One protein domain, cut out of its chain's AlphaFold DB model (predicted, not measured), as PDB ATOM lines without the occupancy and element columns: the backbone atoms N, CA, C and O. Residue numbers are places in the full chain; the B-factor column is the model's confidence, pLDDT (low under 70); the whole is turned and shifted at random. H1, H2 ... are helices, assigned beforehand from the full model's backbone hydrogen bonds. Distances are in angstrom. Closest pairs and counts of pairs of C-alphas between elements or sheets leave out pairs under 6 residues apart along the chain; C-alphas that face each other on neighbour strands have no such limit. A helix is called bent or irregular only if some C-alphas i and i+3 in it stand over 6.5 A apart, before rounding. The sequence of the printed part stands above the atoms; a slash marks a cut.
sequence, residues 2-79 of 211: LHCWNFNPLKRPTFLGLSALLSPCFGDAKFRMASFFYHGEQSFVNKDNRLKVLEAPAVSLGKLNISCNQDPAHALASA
ATOM      1  N   LEU A   2     254.565 300.776 227.117       81.94
ATOM      2  CA  LEU A   2     254.296 299.779 226.064       81.94
ATOM      3  C   LEU A   2     253.377 298.614 226.500       81.94
ATOM      4  O   LEU A   2     252.453 298.259 225.778       81.94
ATOM      5  N   HIS A   3     253.562 298.074 227.712       81.62
ATOM      6  CA  HIS A   3     252.726 296.985 228.245       81.62
ATOM      7  C   HIS A   3     251.252 297.373 228.462       81.62
ATOM      8  O   HIS A   3     250.366 296.535 228.305       81.62
ATOM      9  N   CYS A   4     250.962 298.638 228.776       87.50
ATOM     10  CA  CYS A   4     249.593 299.127 228.968       87.50
ATOM     11  C   CYS A   4     248.860 299.343 227.636       87.50
ATOM     12  O   CYS A   4     247.632 299.351 227.598       87.50
ATOM     13  N   TRP A   5     249.606 299.499 226.541       90.44
ATOM     14  CA  TRP A   5     249.078 299.699 225.189       90.44
ATOM     15  C   TRP A   5     249.028 298.410 224.371       90.44
ATOM     16  O   TRP A   5     248.927 298.453 223.147       90.44
ATOM     17  N   ASN A   6     249.071 297.247 225.026       88.56
ATOM     18  CA  ASN A   6     248.934 295.978 224.324       88.56
ATOM     19  C   ASN A   6     247.613 295.944 223.537       88.56
ATOM     20  O   ASN A   6     246.556 296.266 224.082       88.56
ATOM     21  N   PHE A   7     247.656 295.556 222.263       89.81
ATOM     22  CA  PHE A   7     246.454 295.475 221.432       89.81
ATOM     23  C   PHE A   7     245.428 294.508 222.035       89.81
ATOM     24  O   PHE A   7     244.244 294.826 222.115       89.81
ATOM     25  N   ASN A   8     245.892 293.363 222.544       87.12
ATOM     26  CA  ASN A   8     245.027 292.421 223.239       87.12
ATOM     27  C   ASN A   8     244.753 292.918 224.676       87.12
ATOM     28  O   ASN A   8     245.696 292.978 225.474       87.12
ATOM     29  N   PRO A   9     243.494 293.224 225.049       87.38
ATOM     30  CA  PRO A   9     243.161 293.727 226.382       87.38
ATOM     31  C   PRO A   9     243.483 292.726 227.496       87.38
ATOM     32  O   PRO A   9     243.861 293.144 228.586       87.38
ATOM     33  N   LEU A  10     243.430 291.417 227.218       85.62
ATOM     34  CA  LEU A  10     243.770 290.369 228.190       85.62
ATOM     35  C   LEU A  10     245.266 290.332 228.527       85.62
ATOM     36  O   LEU A  10     245.662 289.737 229.522       85.62
ATOM     37  N   LYS A  11     246.105 290.959 227.694       84.81
ATOM     38  CA  LYS A  11     247.550 291.075 227.916       84.81
ATOM     39  C   LYS A  11     247.949 292.412 228.544       84.81
ATOM     40  O   LYS A  11     249.143 292.677 228.677       84.81
ATOM     41  N   ARG A  12     246.991 293.281 228.882       88.56
ATOM     42  CA  ARG A  12     247.282 294.528 229.596       88.56
ATOM     43  C   ARG A  12     247.361 294.239 231.095       88.56
ATOM     44  O   ARG A  12     246.529 293.492 231.605       88.56
ATOM     45  N   PRO A  13     248.332 294.822 231.812       87.94
ATOM     46  CA  PRO A  13     248.392 294.681 233.257       87.94
ATOM     47  C   PRO A  13     247.202 295.396 233.904       87.94
ATOM     48  O   PRO A  13     246.754 296.446 233.437       87.94
ATOM     49  N   THR A  14     246.690 294.830 234.994       86.94
ATOM     50  CA  THR A  14     245.651 295.484 235.798       86.94
ATOM     51  C   THR A  14     246.272 296.563 236.683       86.94
ATOM     52  O   THR A  14     247.452 296.490 237.023       86.94
ATOM     53  N   PHE A  15     245.481 297.549 237.121       87.69
ATOM     54  CA  PHE A  15     245.953 298.535 238.105       87.69
ATOM     55  C   PHE A  15     246.461 297.877 239.387       87.69
ATOM     56  O   PHE A  15     247.465 298.318 239.934       87.69
ATOM     57  N   LEU A  16     245.804 296.796 239.819       84.94
ATOM     58  CA  LEU A  16     246.223 296.024 240.978       84.94
ATOM     59  C   LEU A  16     247.585 295.348 240.763       84.94
ATOM     60  O   LEU A  16     248.444 295.407 241.639       84.94
ATOM     61  N   GLY A  17     247.794 294.734 239.596       83.44
ATOM     62  CA  GLY A  17     249.074 294.117 239.236       83.44
ATOM     63  C   GLY A  17     250.194 295.153 239.116       83.44
ATOM     64  O   GLY A  17     251.304 294.934 239.597       83.44
ATOM     65  N   LEU A  18     249.893 296.331 238.559       86.50
ATOM     66  CA  LEU A  18     250.837 297.449 238.504       86.50
ATOM     67  C   LEU A  18     251.192 297.971 239.896       86.50
ATOM     68  O   LEU A  18     252.370 298.185 240.175       86.50
ATOM     69  N   SER A  19     250.214 298.169 240.782       87.00
ATOM     70  CA  SER A  19     250.499 298.631 242.139       87.00
ATOM     71  C   SER A  19     251.249 297.569 242.940       87.00
ATOM     72  O   SER A  19     252.180 297.919 243.654       87.00
ATOM     73  N   ALA A  20     250.929 296.282 242.783       84.88
ATOM     74  CA  ALA A  20     251.688 295.192 243.396       84.88
ATOM     75  C   ALA A  20     253.160 295.193 242.960       84.88
ATOM     76  O   ALA A  20     254.044 295.057 243.801       84.88
ATOM     77  N   LEU A  21     253.418 295.415 241.670       84.06
ATOM     78  CA  LEU A  21     254.770 295.448 241.123       84.06
ATOM     79  C   LEU A  21     255.557 296.702 241.530       84.06
ATOM     80  O   LEU A  21     256.731 296.614 241.873       84.06
ATOM     81  N   LEU A  22     254.933 297.877 241.446       83.62
ATOM     82  CA  LEU A  22     255.636 299.159 241.535       83.62
ATOM     83  C   LEU A  22     255.648 299.749 242.944       83.62
ATOM     84  O   LEU A  22     256.563 300.499 243.278       83.62
ATOM     85  N   SER A  23     254.653 299.439 243.780       83.38
ATOM     86  CA  SER A  23     254.561 300.015 245.128       83.38
ATOM     87  C   SER A  23     255.759 299.713 246.037       83.38
ATOM     88  O   SER A  23     256.112 300.609 246.806       83.38
ATOM     89  N   PRO A  24     256.455 298.558 245.953       80.44
ATOM     90  CA  PRO A  24     257.668 298.342 246.740       80.44
ATOM     91  C   PRO A  24     258.828 299.242 246.299       80.44
ATOM     92  O   PRO A  24     259.615 299.676 247.134       80.44
ATOM     93  N   CYS A  25     258.923 299.539 245.000       77.06
ATOM     94  CA  CYS A  25     260.026 300.308 244.420       77.06
ATOM     95  C   CYS A  25     259.790 301.824 244.481       77.06
ATOM     96  O   CYS A  25     260.736 302.587 244.644       77.06
ATOM     97  N   PHE A  26     258.536 302.262 244.338       76.62
ATOM     98  CA  PHE A  26     258.179 303.673 244.138       76.62
ATOM     99  C   PHE A  26     257.142 304.204 245.133       76.62
ATOM    100  O   PHE A  26     256.882 305.405 245.164       76.62
ATOM    101  N   GLY A  27     256.532 303.343 245.950       81.69
ATOM    102  CA  GLY A  27     255.617 303.784 246.995       81.69
ATOM    103  C   GLY A  27     256.391 304.448 248.128       81.69
ATOM    104  O   GLY A  27     257.165 303.791 248.826       81.69
ATOM    105  N   ASP A  28     256.173 305.741 248.350       86.31
ATOM    106  CA  ASP A  28     256.689 306.431 249.528       86.31
ATOM    107  C   ASP A  28     255.817 306.140 250.767       86.31
ATOM    108  O   ASP A  28     254.800 305.437 250.717       86.31
ATOM    109  N   ALA A  29     256.231 306.654 251.928       88.06
ATOM    110  CA  ALA A  29     255.473 306.463 253.163       88.06
ATOM    111  C   ALA A  29     254.058 307.066 253.072       88.06
ATOM    112  O   ALA A  29     253.114 306.490 253.607       88.06
ATOM    113  N   LYS A  30     253.890 308.186 252.357       89.56
ATOM    114  CA  LYS A  30     252.590 308.848 252.200       89.56
ATOM    115  C   LYS A  30     251.641 308.010 251.350       89.56
ATOM    116  O   LYS A  30     250.500 307.795 251.752       89.56
ATOM    117  N   PHE A  31     252.119 307.476 250.230       87.81
ATOM    118  CA  PHE A  31     251.373 306.559 249.378       87.81
ATOM    119  C   PHE A  31     250.930 305.322 250.156       87.81
ATOM    120  O   PHE A  31     249.767 304.922 250.074       87.81
ATOM    121  N   ARG A  32     251.826 304.740 250.963       88.00
ATOM    122  CA  ARG A  32     251.477 303.592 251.808       88.00
ATOM    123  C   ARG A  32     250.339 303.898 252.776       88.00
ATOM    124  O   ARG A  32     249.455 303.064 252.907       88.00
ATOM    125  N   MET A  33     250.337 305.078 253.393       83.69
ATOM    126  CA  MET A  33     249.331 305.479 254.385       83.69
ATOM    127  C   MET A  33     247.996 305.939 253.787       83.69
ATOM    128  O   MET A  33     246.966 305.818 254.440       83.69
ATOM    129  N   ALA A  34     248.004 306.494 252.574       86.00
ATOM    130  CA  ALA A  34     246.820 307.123 251.983       86.00
ATOM    131  C   ALA A  34     246.152 306.288 250.881       86.00
ATOM    132  O   ALA A  34     245.016 306.567 250.503       86.00
ATOM    133  N   SER A  35     246.845 305.297 250.315       87.31
ATOM    134  CA  SER A  35     246.313 304.559 249.170       87.31
ATOM    135  C   SER A  35     245.338 303.457 249.576       87.31
ATOM    136  O   SER A  35     245.589 302.645 250.473       87.31
ATOM    137  N   PHE A  36     244.262 303.357 248.793       87.44
ATOM    138  CA  PHE A  36     243.319 302.241 248.838       87.44
ATOM    139  C   PHE A  36     244.029 300.885 248.722       87.44
ATOM    140  O   PHE A  36     243.629 299.921 249.362       87.44
ATOM    141  N   PHE A  37     245.121 300.813 247.953       87.12
ATOM    142  CA  PHE A  37     245.885 299.583 247.754       87.12
ATOM    143  C   PHE A  37     246.353 298.943 249.075       87.12
ATOM    144  O   PHE A  37     246.245 297.727 249.217       87.12
ATOM    145  N   TYR A  38     246.805 299.740 250.049       84.75
ATOM    146  CA  TYR A  38     247.266 299.230 251.347       84.75
ATOM    147  C   TYR A  38     246.193 299.232 252.440       84.75
ATOM    148  O   TYR A  38     246.267 298.403 253.342       84.75
ATOM    149  N   HIS A  39     245.227 300.153 252.385       84.69
ATOM    150  CA  HIS A  39     244.295 300.393 253.497       84.69
ATOM    151  C   HIS A  39     242.845 299.992 253.196       84.69
ATOM    152  O   HIS A  39     242.046 299.898 254.125       84.69
ATOM    153  N   GLY A  40     242.519 299.711 251.932       82.69
ATOM    154  CA  GLY A  40     241.156 299.437 251.492       82.69
ATOM    155  C   GLY A  40     240.257 300.655 251.649       82.69
ATOM    156  O   GLY A  40     240.719 301.784 251.833       82.69
ATOM    157  N   GLU A  41     238.956 300.428 251.565       78.94
ATOM    158  CA  GLU A  41     237.992 301.420 252.020       78.94
ATOM    159  C   GLU A  41     237.958 301.334 253.550       78.94
ATOM    160  O   GLU A  41     237.986 300.243 254.107       78.94
ATOM    161  N   GLN A  42     237.948 302.455 254.268       63.66
ATOM    162  CA  GLN A  42     237.732 302.441 255.715       63.66
ATOM    163  C   GLN A  42     236.390 303.104 255.993       63.66
ATOM    164  O   GLN A  42     236.242 304.317 255.877       63.66
ATOM    165  N   SER A  43     235.386 302.298 256.339       55.88
ATOM    166  CA  SER A  43     234.114 302.824 256.826       55.88
ATOM    167  C   SER A  43     234.264 303.226 258.293       55.88
ATOM    168  O   SER A  43     234.513 302.380 259.149       55.88
ATOM    169  N   PHE A  44     234.051 304.507 258.603       55.34
ATOM    170  CA  PHE A  44     233.915 305.006 259.979       55.34
ATOM    171  C   PHE A  44     232.542 304.684 260.604       55.34
ATOM    172  O   PHE A  44     232.184 305.225 261.651       55.34
ATOM    173  N   VAL A  45     231.730 303.825 259.977       51.28
ATOM    174  CA  VAL A  45     230.365 303.566 260.435       51.28
ATOM    175  C   VAL A  45     230.362 302.445 261.468       51.28
ATOM    176  O   VAL A  45     230.516 301.277 261.136       51.28
ATOM    177  N   ASN A  46     230.199 302.880 262.719       49.41
ATOM    178  CA  ASN A  46     229.513 302.257 263.853       49.41
ATOM    179  C   ASN A  46     229.452 300.713 263.885       49.41
ATOM    180  O   ASN A  46     228.905 300.080 262.983       49.41
ATOM    181  N   LYS A  47     229.930 300.138 264.999       53.22
ATOM    182  CA  LYS A  47     230.179 298.706 265.291       53.22
ATOM    183  C   LYS A  47     229.062 297.701 264.949       53.22
ATOM    184  O   LYS A  47     229.320 296.501 265.004       53.22
ATOM    185  N   ASP A  48     227.882 298.159 264.552       57.41
ATOM    186  CA  ASP A  48     226.676 297.345 264.430       57.41
ATOM    187  C   ASP A  48     226.258 297.042 262.981       57.41
ATOM    188  O   ASP A  48     225.491 296.109 262.761       57.41
ATOM    189  N   ASN A  49     226.814 297.726 261.972       51.31
ATOM    190  CA  ASN A  49     226.495 297.456 260.565       51.31
ATOM    191  C   ASN A  49     227.744 297.029 259.791       51.31
ATOM    192  O   ASN A  49     228.413 297.844 259.157       51.31
ATOM    193  N   ARG A  50     228.033 295.720 259.802       52.38
ATOM    194  CA  ARG A  50     229.025 295.076 258.919       52.38
ATOM    195  C   ARG A  50     228.565 295.117 257.454       52.38
ATOM    196  O   ARG A  50     228.295 294.083 256.845       52.38
ATOM    197  N   LEU A  51     228.481 296.305 256.868       54.69
ATOM    198  CA  LEU A  51     228.574 296.430 255.420       54.69
ATOM    199  C   LEU A  51     229.977 295.956 255.040       54.69
ATOM    200  O   LEU A  51     230.943 296.299 255.718       54.69
ATOM    201  N   LYS A  52     230.075 295.083 254.033       55.56
ATOM    202  CA  LYS A  52     231.349 294.545 253.543       55.56
ATOM    203  C   LYS A  52     232.181 295.694 252.986       55.56
ATOM    204  O   LYS A  52     232.079 296.034 251.815       55.56
ATOM    205  N   VAL A  53     232.955 296.303 253.870       70.06
ATOM    206  CA  VAL A  53     233.977 297.281 253.547       70.06
ATOM    207  C   VAL A  53     234.973 296.607 252.604       70.06
ATOM    208  O   VAL A  53     235.373 295.466 252.853       70.06
ATOM    209  N   LEU A  54     235.311 297.269 251.494       71.81
ATOM    210  CA  LEU A  54     236.259 296.737 250.521       71.81
ATOM    211  C   LEU A  54     237.630 296.578 251.188       71.81
ATOM    212  O   LEU A  54     238.288 297.560 251.527       71.81
ATOM    213  N   GLU A  55     238.034 295.325 251.398       76.38
ATOM    214  CA  GLU A  55     239.314 294.974 252.008       76.38
ATOM    215  C   GLU A  55     240.481 295.499 251.162       76.38
ATOM    216  O   GLU A  55     240.414 295.543 249.930       76.38
ATOM    217  N   ALA A  56     241.564 295.884 251.838       82.38
ATOM    218  CA  ALA A  56     242.788 296.335 251.197       82.38
ATOM    219  C   ALA A  56     243.300 295.300 250.179       82.38
ATOM    220  O   ALA A  56     243.610 294.164 250.559       82.38
ATOM    221  N   PRO A  57     243.469 295.678 248.899       80.69
ATOM    222  CA  PRO A  57     243.940 294.750 247.879       80.69
ATOM    223  C   PRO A  57     245.303 294.123 248.194       80.69
ATOM    224  O   PRO A  57     245.509 292.947 247.894       80.69
ATOM    225  N   ALA A  58     246.206 294.853 248.860       80.19
ATOM    226  CA  ALA A  58     247.512 294.339 249.273       80.19
ATOM    227  C   ALA A  58     247.421 293.117 250.207       80.19
ATOM    228  O   ALA A  58     248.281 292.240 250.147       80.19
ATOM    229  N   VAL A  59     246.368 293.010 251.025       72.62
ATOM    230  CA  VAL A  59     246.168 291.879 251.953       72.62
ATOM    231  C   VAL A  59     245.831 290.592 251.193       72.62
ATOM    232  O   VAL A  59     246.210 289.492 251.601       72.62
ATOM    233  N   SER A  60     245.167 290.726 250.045       66.44
ATOM    234  CA  SER A  60     244.793 289.595 249.194       66.44
ATOM    235  C   SER A  60     245.918 289.137 248.264       66.44
ATOM    236  O   SER A  60     245.850 288.017 247.762       66.44
ATOM    237  N   LEU A  61     246.976 289.932 248.066       67.12
ATOM    238  CA  LEU A  61     248.094 289.561 247.186       67.12
ATOM    239  C   LEU A  61     248.833 288.303 247.653       67.12
ATOM    240  O   LEU A  61     249.187 287.476 246.827       67.12
ATOM    241  N   GLY A  62     249.007 288.113 248.965       58.34
ATOM    242  CA  GLY A  62     249.629 286.894 249.503       58.34
ATOM    243  C   GLY A  62     248.743 285.643 249.411       58.34
ATOM    244  O   GLY A  62     249.245 284.528 249.504       58.34
ATOM    245  N   LYS A  63     247.424 285.813 249.236       56.66
ATOM    246  CA  LYS A  63     246.444 284.717 249.074       56.66
ATOM    247  C   LYS A  63     246.153 284.396 247.614       56.66
ATOM    248  O   LYS A  63     245.760 283.275 247.293       56.66
ATOM    249  N   LEU A  64     246.312 285.379 246.736       53.38
ATOM    250  CA  LEU A  64     246.227 285.217 245.302       53.38
ATOM    251  C   LEU A  64     247.471 284.448 244.852       53.38
ATOM    252  O   LEU A  64     248.525 285.028 244.615       53.38
ATOM    253  N   ASN A  65     247.338 283.123 244.752       46.38
ATOM    254  CA  ASN A  65     248.315 282.241 244.116       46.38
ATOM    255  C   ASN A  65     248.320 282.517 242.601       46.38
ATOM    256  O   ASN A  65     247.892 281.699 241.786       46.38
ATOM    257  N   ILE A  66     248.695 283.742 242.235       51.94
ATOM    258  CA  ILE A  66     248.874 284.186 240.865       51.94
ATOM    259  C   ILE A  66     250.117 283.456 240.398       51.94
ATOM    260  O   ILE A  66     251.244 283.824 240.727       51.94
ATOM    261  N   SER A  67     249.896 282.372 239.660       46.69
ATOM    262  CA  SER A  67     250.950 281.756 238.871       46.69
ATOM    263  C   SER A  67     251.649 282.873 238.103       46.69
ATOM    264  O   SER A  67     251.018 283.587 237.325       46.69
ATOM    265  N   CYS A  68     252.947 283.029 238.352       51.91
ATOM    266  CA  CYS A  68     253.837 284.018 237.743       51.91
ATOM    267  C   CYS A  68     253.694 284.080 236.201       51.91
ATOM    268  O   CYS A  68     253.930 285.115 235.587       51.91
ATOM    269  N   ASN A  69     253.188 283.012 235.578       52.16
ATOM    270  CA  ASN A  69     252.966 282.910 234.137       52.16
ATOM    271  C   ASN A  69     251.607 283.446 233.639       52.16
ATOM    272  O   ASN A  69     251.373 283.430 232.431       52.16
ATOM    273  N   GLN A  70     250.692 283.870 234.520       61.03
ATOM    274  CA  GLN A  70     249.323 284.268 234.149       61.03
ATOM    275  C   GLN A  70     249.012 285.756 234.341       61.03
ATOM    276  O   GLN A  70     248.055 286.234 233.736       61.03
ATOM    277  N   ASP A  71     249.795 286.498 235.129       68.81
ATOM    278  CA  ASP A  71     249.591 287.942 235.276       68.81
ATOM    279  C   ASP A  71     250.419 288.716 234.240       68.81
ATOM    280  O   ASP A  71     251.652 288.641 234.253       68.81
ATOM    281  N   PRO A  72     249.785 289.506 233.355       72.94
ATOM    282  CA  PRO A  72     250.499 290.372 232.424       72.94
ATOM    283  C   PRO A  72     251.451 291.374 233.100       72.94
ATOM    284  O   PRO A  72     252.400 291.836 232.459       72.94
ATOM    285  N   ALA A  73     251.246 291.698 234.382       74.12
ATOM    286  CA  ALA A  73     252.176 292.508 235.168       74.12
ATOM    287  C   ALA A  73     253.514 291.792 235.426       74.12
ATOM    288  O   ALA A  73     254.537 292.459 235.563       74.12
ATOM    289  N   HIS A  74     253.558 290.458 235.400       73.12
ATOM    290  CA  HIS A  74     254.807 289.710 235.544       73.12
ATOM    291  C   HIS A  74     255.741 289.903 234.342       73.12
ATOM    292  O   HIS A  74     256.948 290.032 234.506       73.12
ATOM    293  N   ALA A  75     255.201 289.999 233.122       70.75
ATOM    294  CA  ALA A  75     256.016 290.306 231.944       70.75
ATOM    295  C   ALA A  75     256.697 291.681 232.068       70.75
ATOM    296  O   ALA A  75     257.842 291.850 231.652       70.75
ATOM    297  N   LEU A  76     256.003 292.648 232.678       74.06
ATOM    298  CA  LEU A  76     256.586 293.940 233.025       74.06
ATOM    299  C   LEU A  76     257.632 293.794 234.140       74.06
ATOM    300  O   LEU A  76     258.693 294.401 234.043       74.06
ATOM    301  N   ALA A  77     257.370 292.972 235.159       75.56
ATOM    302  CA  ALA A  77     258.316 292.693 236.239       75.56
ATOM    303  C   ALA A  77     259.637 292.126 235.711       75.56
ATOM    304  O   ALA A  77     260.692 292.673 236.012       75.56
ATOM    305  N   SER A  78     259.582 291.101 234.856       73.69
ATOM    306  CA  SER A  78     260.769 290.521 234.223       73.69
ATOM    307  C   SER A  78     261.542 291.547 233.396       73.69
ATOM    308  O   SER A  78     262.768 291.566 233.443       73.69
ATOM    309  N   ALA A  79     260.844 292.416 232.659       73.75
ATOM    310  CA  ALA A  79     261.486 293.473 231.883       73.75
ATOM    311  C   ALA A  79     262.182 294.507 232.782       73.75
ATOM    312  O   ALA A  79     263.295 294.923 232.479       73.75
TER     313      ALA A  79
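AT A GLANCE: This is residues 2 to 79 of the 211 residues of an uncharacterized protein of Schistosoma mattheei (UniProt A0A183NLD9). This is a loose, elongated group of six short helices, with H2, the longest, between H6 at one end and the touching pair H4 and H5 toward the other. H1 lies near H6 at the same end, H3 lies near H4, and the long loop of residues 40 to 56 reaches away from the helices and folds back, making the far end of the longest axis. The printed part has 78 residues, of which 39 are in named helices, in the order H1 to H6, and there is no named strand; the class is all helix. The whole is loose, with a radius of gyration of the C-alphas of 15.1 A and spans of 46 by 25 by 22 A.

HOW THE PARTS SIT: H1, residues 2 to 5, is close to but not clearly touching H6, residues 72 to 79; the closest C-alphas are those of His 3 and Leu 76, 6.9 A apart. H2, residues 15 to 26, touches H6 with residues 17 to 21 alone, and the closest C-alphas, of Gly 17 and Ala 73, are 5.4 A apart. H2 and H6 run the same way at a shallow tilt of 30 degrees. H2 and H3, residues 29 to 34, are only just apart, their closest C-alphas 8.2 A from each other. H3 and H4, residues 36 to 39, are close but not clearly touching, with the C-alphas of Arg 32 and Tyr 38 closest at 6.1 A. H4 touches H5, residues 57 to 61, with the C-alphas of Phe 37 and Pro 57 closest at 5.2 A. H5 and H2 only just touch, with 3 pairs of C-alphas within 8 A, through residues 16 to 20 of H2 alone; the closest are Ala 20 and Ala 58, 7.3 A apart. Among the pairs that are apart are H1 and H2, H5 and H6, and H3 and H5. In H3 and H5 every O i to N i+4 pair is within hydrogen-bond range, in H2 6 of 8 and in H6 3 of 4, while H1 and H4 are too short for such a pair.

IN THESE COORDINATES: H1 begins at C-alpha 2, (254.296, 299.779, 226.064), and ends at Trp 5. H2 runs 14.6 A from Phe 15, at (245.953, 298.535, 238.105), to Phe 26; it is irregular, but only just, with C-alphas 21 and 24 7.0 A apart. H3 runs 8.8 A from Ala 29 to Ala 34, H4 goes from Phe 36 to His 39, and H5 from Pro 57 to Leu 61. H6 runs 11.4 A from Pro 72 to Ala 79, at (261.486, 293.473, 231.883).

THE WHOLE: The two C-alphas farthest apart, of Asp 48 and Ala 79, are 47.8 A from each other. The printed part has no cut. The link from H4 to H5, 17 residues, is long; those from H2 to H3 and from H3 to H4 are tight. The mean pLDDT of the printed part is 74.6, and residues 42 to 52 and 60 to 71 are under 70.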